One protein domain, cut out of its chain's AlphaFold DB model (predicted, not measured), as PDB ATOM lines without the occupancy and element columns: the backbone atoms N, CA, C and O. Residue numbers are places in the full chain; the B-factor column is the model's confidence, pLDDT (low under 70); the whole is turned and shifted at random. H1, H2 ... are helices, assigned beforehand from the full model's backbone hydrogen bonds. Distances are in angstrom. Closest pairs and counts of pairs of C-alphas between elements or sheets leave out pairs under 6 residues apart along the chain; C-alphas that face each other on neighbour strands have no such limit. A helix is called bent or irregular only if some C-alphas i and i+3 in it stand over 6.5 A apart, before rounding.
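AT A GLANCE: This is residues 91 to 154 of the 167 residues of an uncharacterized protein of Erwinia rhapontici (UniProt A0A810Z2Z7). The longest helix, H2, and a second helix, H1, pack together at a steep tilt, with the beginning of H1 closest to Val 130 of H2. A long link without a named element, residues 106 to 120, runs back from the end of H1 to the beginning of H2, and after H2 a second long link leads away to the short helix H3, which touches neither of the other two. The printed part has 64 residues, with three named helices in the order H1, H2, H3 and no named strand; the class is all helix, and 33 of the 64 printed residues are in the helices. The whole is only just compact, close to loose, with a radius of gyration of the C-alphas of 12.6 A. The C-alphas span 32 by 29 by 20 A along their three main axes.

HOW THE PARTS SIT: H2, residues 121 to 136, has a kink of 27 degrees near residue 129. It is neither bent nor irregular, but only just: C-alphas 128 and 131 are 6.5 A apart. H1, residues 93 to 105, touches H2, with 11 pairs of C-alphas within 8 A. The closest C-alphas of the two are those of Ala 93 and Val 130, 5.0 A apart. The two helices run the same way at a steep tilt of 57 degrees, and their centres are 12.4 A apart. H3, residues 149 to 152, is apart from H1 and from H2. In H1 every O i to N i+4 pair is within hydrogen-bond range, in H2 9 of 12 are, and H3 with its four residues is too short for such a pair; its one O i to N i+3 pair is within range.

IN THESE COORDINATES: H2 has 16 residues, Gly 121 to Arg 136, and measures 22.6 A from first to last C-alpha; C-alpha 121 stands at (252.446, 309.858, 169.214). H1 has 13 residues, Ala 93 to Glu 105, and measures 18.1 A; C-alpha 93 stands at (241.913, 316.264, 175.940). H3 has four residues, Phe 149 to His 152, and measures 5.1 A; C-alpha 152 stands at (256.077, 335.472, 169.983).

THE WHOLE: The two C-alphas farthest apart are those of Gly 91 and Thr 147, at 34.8 A, and the first and last printed C-alphas, those of Gly 91 and Gly 154, are 31.3 A apart. The printed part has no cut. Both links are long: 15 residues lie between H1 and H2, and 12 between H2 and H3. Residues 117 to 122, of which 121 and 122 belong to H2, stand free. The mean pLDDT of the printed part is 89.2, and no printed residue is under 70.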
ATOM      1  N   GLY A  91     244.349 311.720 181.206       90.81
ATOM      2  CA  GLY A  91     242.917 311.900 180.990       90.81
ATOM      3  C   GLY A  91     242.566 312.281 179.562       90.81
ATOM      4  O   GLY A  91     243.354 312.104 178.636       90.81
ATOM      5  N   THR A  92     241.361 312.812 179.396       94.00
ATOM      6  CA  THR A  92     240.865 313.292 178.102       94.00
ATOM      7  C   THR A  92     241.473 314.640 177.724       94.00
ATOM      8  O   THR A  92     241.901 315.415 178.586       94.00
ATOM      9  N   ALA A  93     241.448 314.969 176.430       92.44
ATOM     10  CA  ALA A  93     241.913 316.264 175.940       92.44
ATOM     11  C   ALA A  93     241.202 317.452 176.614       92.44
ATOM     12  O   ALA A  93     241.839 318.461 176.918       92.44
ATOM     13  N   THR A  94     239.906 317.312 176.911       92.56
ATOM     14  CA  THR A  94     239.124 318.326 177.630       92.56
ATOM     15  C   THR A  94     239.616 318.497 179.064       92.56
ATOM     16  O   THR A  94     239.882 319.621 179.461       92.56
ATOM     17  N   GLN A  95     239.829 317.408 179.813       92.62
ATOM     18  CA  GLN A  95     240.325 317.488 181.198       92.62
ATOM     19  C   GLN A  95     241.717 318.126 181.283       92.62
ATOM     20  O   GLN A  95     241.999 318.914 182.191       92.62
ATOM     21  N   VAL A  96     242.590 317.804 180.325       92.25
ATOM     22  CA  VAL A  96     243.899 318.453 180.206       92.25
ATOM     23  C   VAL A  96     243.723 319.944 179.926       92.25
ATOM     24  O   VAL A  96     244.297 320.762 180.640       92.25
ATOM     25  N   ALA A  97     242.900 320.316 178.942       93.31
ATOM     26  CA  ALA A  97     242.640 321.717 178.620       93.31
ATOM     27  C   ALA A  97     242.018 322.495 179.794       93.31
ATOM     28  O   ALA A  97     242.417 323.630 180.029       93.31
ATOM     29  N   ASP A  98     241.108 321.884 180.559       94.31
ATOM     30  CA  ASP A  98     240.502 322.473 181.761       94.31
ATOM     31  C   ASP A  98     241.560 322.771 182.830       94.31
ATOM     32  O   ASP A  98     241.566 323.847 183.426       94.31
ATOM     33  N   THR A  99     242.500 321.845 183.035       92.12
ATOM     34  CA  THR A  99     243.600 322.025 183.993       92.12
ATOM     35  C   THR A  99     244.538 323.151 183.555       92.12
ATOM     36  O   THR A  99     244.888 324.017 184.356       92.12
ATOM     37  N   LEU A 100     244.918 323.172 182.272       92.00
ATOM     38  CA  LEU A 100     245.775 324.223 181.713       92.00
ATOM     39  C   LEU A 100     245.096 325.595 181.777       92.00
ATOM     40  O   LEU A 100     245.737 326.574 182.150       92.00
ATOM     41  N   GLN A 101     243.801 325.658 181.459       93.25
ATOM     42  CA  GLN A 101     242.995 326.871 181.574       93.25
ATOM     43  C   GLN A 101     242.976 327.385 183.009       93.25
ATOM     44  O   GLN A 101     243.289 328.548 183.238       93.25
ATOM     45  N   HIS A 102     242.666 326.517 183.973       93.69
ATOM     46  CA  HIS A 102     242.603 326.902 185.377       93.69
ATOM     47  C   HIS A 102     243.918 327.527 185.861       93.69
ATOM     48  O   HIS A 102     243.907 328.532 186.570       93.69
ATOM     49  N   TRP A 103     245.063 326.973 185.460       91.81
ATOM     50  CA  TRP A 103     246.369 327.519 185.833       91.81
ATOM     51  C   TRP A 103     246.722 328.832 185.139       91.81
ATOM     52  O   TRP A 103     247.323 329.694 185.775       91.81
ATOM     53  N   LEU A 104     246.333 329.002 183.874       90.69
ATOM     54  CA  LEU A 104     246.495 330.275 183.168       90.69
ATOM     55  C   LEU A 104     245.632 331.369 183.816       90.69
ATOM     56  O   LEU A 104     246.124 332.444 184.140       90.69
ATOM     57  N   GLU A 105     244.353 331.082 184.061       91.81
ATOM     58  CA  GLU A 105     243.388 332.055 184.592       91.81
ATOM     59  C   GLU A 105     243.644 332.419 186.059       91.81
ATOM     60  O   GLU A 105     243.391 333.551 186.469       91.81
ATOM     61  N   SER A 106     244.173 331.487 186.856       93.06
ATOM     62  CA  SER A 106     244.566 331.755 188.247       93.06
ATOM     63  C   SER A 106     245.914 332.473 188.379       93.06
ATOM     64  O   SER A 106     246.317 332.794 189.498       93.06
ATOM     65  N   GLY A 107     246.624 332.720 187.271       88.25
ATOM     66  CA  GLY A 107     247.976 333.280 187.292       88.25
ATOM     67  C   GLY A 107     249.020 332.326 187.885       88.25
ATOM     68  O   GLY A 107     250.085 332.764 188.310       88.25
ATOM     69  N   ALA A 108     248.721 331.023 187.941       88.69
ATOM     70  CA  ALA A 108     249.657 330.006 188.412       88.69
ATOM     71  C   ALA A 108     250.758 329.703 187.378       88.69
ATOM     72  O   ALA A 108     251.817 329.191 187.748       88.69
ATOM     73  N   ALA A 109     250.522 330.001 186.095       88.25
ATOM     74  CA  ALA A 109     251.503 329.868 185.021       88.25
ATOM     75  C   ALA A 109     251.210 330.818 183.846       88.25
ATOM     76  O   ALA A 109     250.052 331.011 183.494       88.25
ATOM     77  N   ASP A 110     252.258 331.320 183.181       85.31
ATOM     78  CA  ASP A 110     252.170 332.078 181.910       85.31
ATOM     79  C   ASP A 110     252.385 331.193 180.666       85.31
ATOM     80  O   ASP A 110     252.262 331.625 179.518       85.31
ATOM     81  N   GLY A 111     252.769 329.938 180.884       85.31
ATOM     82  CA  GLY A 111     253.095 328.978 179.841       85.31
ATOM     83  C   GLY A 111     253.589 327.665 180.431       85.31
ATOM     84  O   GLY A 111     253.930 327.579 181.610       85.31
ATOM     85  N   PHE A 112     253.634 326.626 179.599       88.25
ATOM     86  CA  PHE A 112     253.930 325.268 180.047       88.25
ATOM     87  C   PHE A 112     255.099 324.668 179.278       88.25
ATOM     88  O   PHE A 112     255.145 324.713 178.048       88.25
ATOM     89  N   ASN A 113     256.020 324.043 180.010       86.44
ATOM     90  CA  ASN A 113     256.959 323.099 179.425       86.44
ATOM     91  C   ASN A 113     256.272 321.728 179.362       86.44
ATOM     92  O   ASN A 113     256.059 321.085 180.391       86.44
ATOM     93  N   VAL A 114     255.862 321.315 178.163       84.06
ATOM     94  CA  VAL A 114     255.125 320.063 177.967       84.06
ATOM     95  C   VAL A 114     256.101 318.946 177.626       84.06
ATOM     96  O   VAL A 114     256.737 318.956 176.574       84.06
ATOM     97  N   MET A 115     256.181 317.956 178.512       81.88
ATOM     98  CA  MET A 115     256.927 316.724 178.279       81.88
ATOM     99  C   MET A 115     255.974 315.584 177.905       81.88
ATOM    100  O   MET A 115     255.028 315.252 178.636       81.88
ATOM    101  N   PHE A 116     256.235 314.974 176.753       83.62
ATOM    102  CA  PHE A 116     255.418 313.900 176.199       83.62
ATOM    103  C   PHE A 116     255.898 312.533 176.679       83.62
ATOM    104  O   PHE A 116     257.084 312.322 176.912       83.62
ATOM    105  N   SER A 117     254.956 311.607 176.847       78.25
ATOM    106  CA  SER A 117     255.236 310.255 177.346       78.25
ATOM    107  C   SER A 117     255.901 309.343 176.313       78.25
ATOM    108  O   SER A 117     256.582 308.398 176.687       78.25
ATOM    109  N   HIS A 118     255.700 309.617 175.025       81.19
ATOM    110  CA  HIS A 118     256.274 308.873 173.908       81.19
ATOM    111  C   HIS A 118     256.293 309.759 172.655       81.19
ATOM    112  O   HIS A 118     255.466 310.666 172.519       81.19
ATOM    113  N   PHE A 119     257.226 309.496 171.740       82.31
ATOM    114  CA  PHE A 119     257.392 310.244 170.494       82.31
ATOM    115  C   PHE A 119     257.261 309.306 169.279       82.31
ATOM    116  O   PHE A 119     257.790 308.196 169.340       82.31
ATOM    117  N   PRO A 120     256.595 309.725 168.185       85.50
ATOM    118  CA  PRO A 120     255.916 311.016 167.993       85.50
ATOM    119  C   PRO A 120     254.497 311.087 168.583       85.50
ATOM    120  O   PRO A 120     253.989 312.186 168.794       85.50
ATOM    121  N   GLY A 121     253.882 309.946 168.914       86.50
ATOM    122  CA  GLY A 121     252.446 309.858 169.214       86.50
ATOM    123  C   GLY A 121     251.939 310.812 170.302       86.50
ATOM    124  O   GLY A 121     250.908 311.451 170.125       86.50
ATOM    125  N   GLY A 122     252.686 311.017 171.395       86.19
ATOM    126  CA  GLY A 122     252.258 311.926 172.461       86.19
ATOM    127  C   GLY A 122     252.182 313.394 172.023       86.19
ATOM    128  O   GLY A 122     251.334 314.138 172.516       86.19
ATOM    129  N   VAL A 123     253.046 313.810 171.089       90.25
ATOM    130  CA  VAL A 123     253.010 315.154 170.491       90.25
ATOM    131  C   VAL A 123     251.816 315.266 169.551       90.25
ATOM    132  O   VAL A 123     251.067 316.239 169.624       90.25
ATOM    133  N   GLU A 124     251.627 314.272 168.684       92.62
ATOM    134  CA  GLU A 124     250.546 314.250 167.695       92.62
ATOM    135  C   GLU A 124     249.168 314.288 168.358       92.62
ATOM    136  O   GLU A 124     248.305 315.057 167.938       92.62
ATOM    137  N   GLU A 125     248.974 313.533 169.440       91.19
ATOM    138  CA  GLU A 125     247.729 313.539 170.214       91.19
ATOM    139  C   GLU A 125     247.463 314.905 170.841       91.19
ATOM    140  O   GLU A 125     246.349 315.420 170.773       91.19
ATOM    141  N   PHE A 126     248.486 315.542 171.407       91.62
ATOM    142  CA  PHE A 126     248.331 316.867 171.999       91.62
ATOM    143  C   PHE A 126     247.998 317.932 170.952       91.62
ATOM    144  O   PHE A 126     247.076 318.727 171.147       91.62
ATOM    145  N   VAL A 127     248.718 317.928 169.829       92.62
ATOM    146  CA  VAL A 127     248.506 318.877 168.730       92.62
ATOM    147  C   VAL A 127     247.140 318.673 168.081       92.62
ATOM    148  O   VAL A 127     246.465 319.647 167.769       92.62
ATOM    149  N   THR A 128     246.701 317.429 167.913       93.81
ATOM    150  CA  THR A 128     245.430 317.127 167.243       93.81
ATOM    151  C   THR A 128     244.226 317.300 168.165       93.81
ATOM    152  O   THR A 128     243.170 317.737 167.714       93.81
ATOM    153  N   GLN A 129     244.357 316.976 169.455       94.06
ATOM    154  CA  GLN A 129     243.208 316.915 170.364       94.06
ATOM    155  C   GLN A 129     243.136 318.097 171.337       94.06
ATOM    156  O   GLN A 129     242.054 318.634 171.561       94.06
ATOM    157  N   VAL A 130     244.261 318.533 171.916       93.88
ATOM    158  CA  VAL A 130     244.271 319.556 172.982       93.88
ATOM    159  C   VAL A 130     244.400 320.968 172.416       93.88
ATOM    160  O   VAL A 130     243.649 321.859 172.814       93.88
ATOM    161  N   ILE A 131     245.307 321.184 171.459       93.75
ATOM    162  CA  ILE A 131     245.540 322.508 170.858       93.75
ATOM    163  C   ILE A 131     244.251 323.136 170.294       93.75
ATOM    164  O   ILE A 131     243.988 324.294 170.630       93.75
ATOM    165  N   PRO A 132     243.383 322.418 169.548       94.31
ATOM    166  CA  PRO A 132     242.141 323.004 169.048       94.31
ATOM    167  C   PRO A 132     241.165 323.392 170.162       94.31
ATOM    168  O   PRO A 132     240.397 324.340 170.006       94.31
ATOM    169  N   VAL A 133     241.172 322.679 171.295       94.81
ATOM    170  CA  VAL A 133     240.349 323.033 172.461       94.81
ATOM    171  C   VAL A 133     240.846 324.341 173.072       94.81
ATOM    172  O   VAL A 133     240.040 325.231 173.326       94.81
ATOM    173  N   LEU A 134     242.162 324.486 173.256       93.00
ATOM    174  CA  LEU A 134     242.765 325.709 173.795       93.00
ATOM    175  C   LEU A 134     242.547 326.919 172.874       93.00
ATOM    176  O   LEU A 134     242.228 328.002 173.359       93.00
ATOM    177  N   GLN A 135     242.655 326.731 171.554       93.44
ATOM    178  CA  GLN A 135     242.388 327.779 170.561       93.44
ATOM    179  C   GLN A 135     240.922 328.218 170.569       93.44
ATOM    180  O   GLN A 135     240.649 329.408 170.687       93.44
ATOM    181  N   ARG A 136     239.964 327.274 170.570       93.56
ATOM    182  CA  ARG A 136     238.526 327.599 170.680       93.56
ATOM    183  C   ARG A 136     238.174 328.372 171.951       93.56
ATOM    184  O   ARG A 136     237.188 329.101 171.965       93.56
ATOM    185  N   ARG A 137     238.959 328.197 173.014       93.38
ATOM    186  CA  ARG A 137     238.807 328.905 174.293       93.38
ATOM    187  C   ARG A 137     239.567 330.235 174.345       93.38
ATOM    188  O   ARG A 137     239.515 330.910 175.364       93.38
ATOM    189  N   GLY A 138     240.285 330.613 173.285       91.25
ATOM    190  CA  GLY A 138     241.090 331.837 173.241       91.25
ATOM    191  C   GLY A 138     242.345 331.803 174.122       91.25
ATOM    192  O   GLY A 138     242.966 332.840 174.333       91.25
ATOM    193  N   LEU A 139     242.734 330.628 174.627       89.69
ATOM    194  CA  LEU A 139     243.885 330.451 175.525       89.69
ATOM    195  C   LEU A 139     245.205 330.287 174.771       89.69
ATOM    196  O   LEU A 139     246.283 330.393 175.351       89.69
ATOM    197  N   LEU A 140     245.132 329.991 173.474       89.88
ATOM    198  CA  LEU A 140     246.295 329.821 172.623       89.88
ATOM    199  C   LEU A 140     246.075 330.517 171.286       89.88
ATOM    200  O   LEU A 140     244.991 330.468 170.712       89.88
ATOM    201  N   ARG A 141     247.141 331.128 170.766       88.50
ATOM    202  CA  ARG A 141     247.154 331.733 169.431       88.50
ATOM    203  C   ARG A 141     246.831 330.716 168.330       88.50
ATOM    204  O   ARG A 141     247.306 329.579 168.350       88.50
ATOM    205  N   GLU A 142     246.093 331.170 167.323       88.69
ATOM    206  CA  GLU A 142     245.823 330.403 166.099       88.69
ATOM    207  C   GLU A 142     246.939 330.550 165.063       88.69
ATOM    208  O   GLU A 142     247.227 329.624 164.309       88.69
ATOM    209  N   GLN A 143     247.598 331.711 165.043       87.50
ATOM    210  CA  GLN A 143     248.643 332.036 164.080       87.50
ATOM    211  C   GLN A 143     249.808 332.752 164.759       87.50
ATOM    212  O   GLN A 143     249.662 333.452 165.764       87.50
ATOM    213  N   TYR A 144     250.993 332.571 164.189       85.75
ATOM    214  CA  TYR A 144     252.192 333.290 164.584       85.75
ATOM    215  C   TYR A 144     252.227 334.652 163.884       85.75
ATOM    216  O   TYR A 144     252.188 334.720 162.662       85.75
ATOM    217  N   THR A 145     252.316 335.736 164.657       84.44
ATOM    218  CA  THR A 145     252.267 337.116 164.133       84.44
ATOM    219  C   THR A 145     253.611 337.845 164.162       84.44
ATOM    220  O   THR A 145     253.744 338.914 163.574       84.44
ATOM    221  N   ALA A 146     254.621 337.283 164.830       85.62
ATOM    222  CA  ALA A 146     255.973 337.837 164.880       85.62
ATOM    223  C   ALA A 146     256.953 337.014 164.028       85.62
ATOM    224  O   ALA A 146     256.640 335.921 163.572       85.62
ATOM    225  N   THR A 147     258.161 337.532 163.828       88.50
ATOM    226  CA  THR A 147     259.240 336.830 163.106       88.50
ATOM    227  C   THR A 147     260.359 336.356 164.031       88.50
ATOM    228  O   THR A 147     261.306 335.712 163.590       88.50
ATOM    229  N   THR A 148     260.272 336.679 165.325       88.25
ATOM    230  CA  THR A 148     261.279 336.323 166.325       88.25
ATOM    231  C   THR A 148     260.634 335.627 167.513       88.25
ATOM    232  O   THR A 148     259.501 335.931 167.892       88.25
ATOM    233  N   PHE A 149     261.389 334.735 168.157       84.38
ATOM    234  CA  PHE A 149     260.943 334.047 169.369       84.38
ATOM    235  C   PHE A 149     260.523 335.027 170.476       84.38
ATOM    236  O   PHE A 149     259.473 334.856 171.083       84.38
ATOM    237  N   ARG A 150     261.284 336.113 170.677       85.31
ATOM    238  CA  ARG A 150     260.923 337.179 171.629       85.31
ATOM    239  C   ARG A 150     259.597 337.844 171.273       85.31
ATOM    240  O   ARG A 150     258.760 338.012 172.153       85.31
ATOM    241  N   GLY A 151     259.382 338.151 169.993       82.81
ATOM    242  CA  GLY A 151     258.117 338.707 169.520       82.81
ATOM    243  C   GLY A 151     256.930 337.775 169.783       82.81
ATOM    244  O   GLY A 151     255.876 338.236 170.203       82.81
ATOM    245  N   HIS A 152     257.112 336.459 169.643       84.31
ATOM    246  CA  HIS A 152     256.077 335.472 169.983       84.31
ATOM    247  C   HIS A 152     255.763 335.366 171.478       84.31
ATOM    248  O   HIS A 152     254.705 334.845 171.832       84.31
ATOM    249  N   LEU A 153     256.667 335.829 172.339       83.75
ATOM    250  CA  LEU A 153     256.494 335.882 173.790       83.75
ATOM    251  C   LEU A 153     256.043 337.271 174.281       83.75
ATOM    252  O   LEU A 153     255.944 337.479 175.484       83.75
ATOM    253  N   GLY A 154     255.818 338.238 173.381       82.88
ATOM    254  CA  GLY A 154     255.490 339.621 173.756       82.88
ATOM    255  C   GLY A 154     256.653 340.381 174.408       82.88
ATOM    256  O   GLY A 154     256.447 341.413 175.044       82.88
TER     257      GLY A 154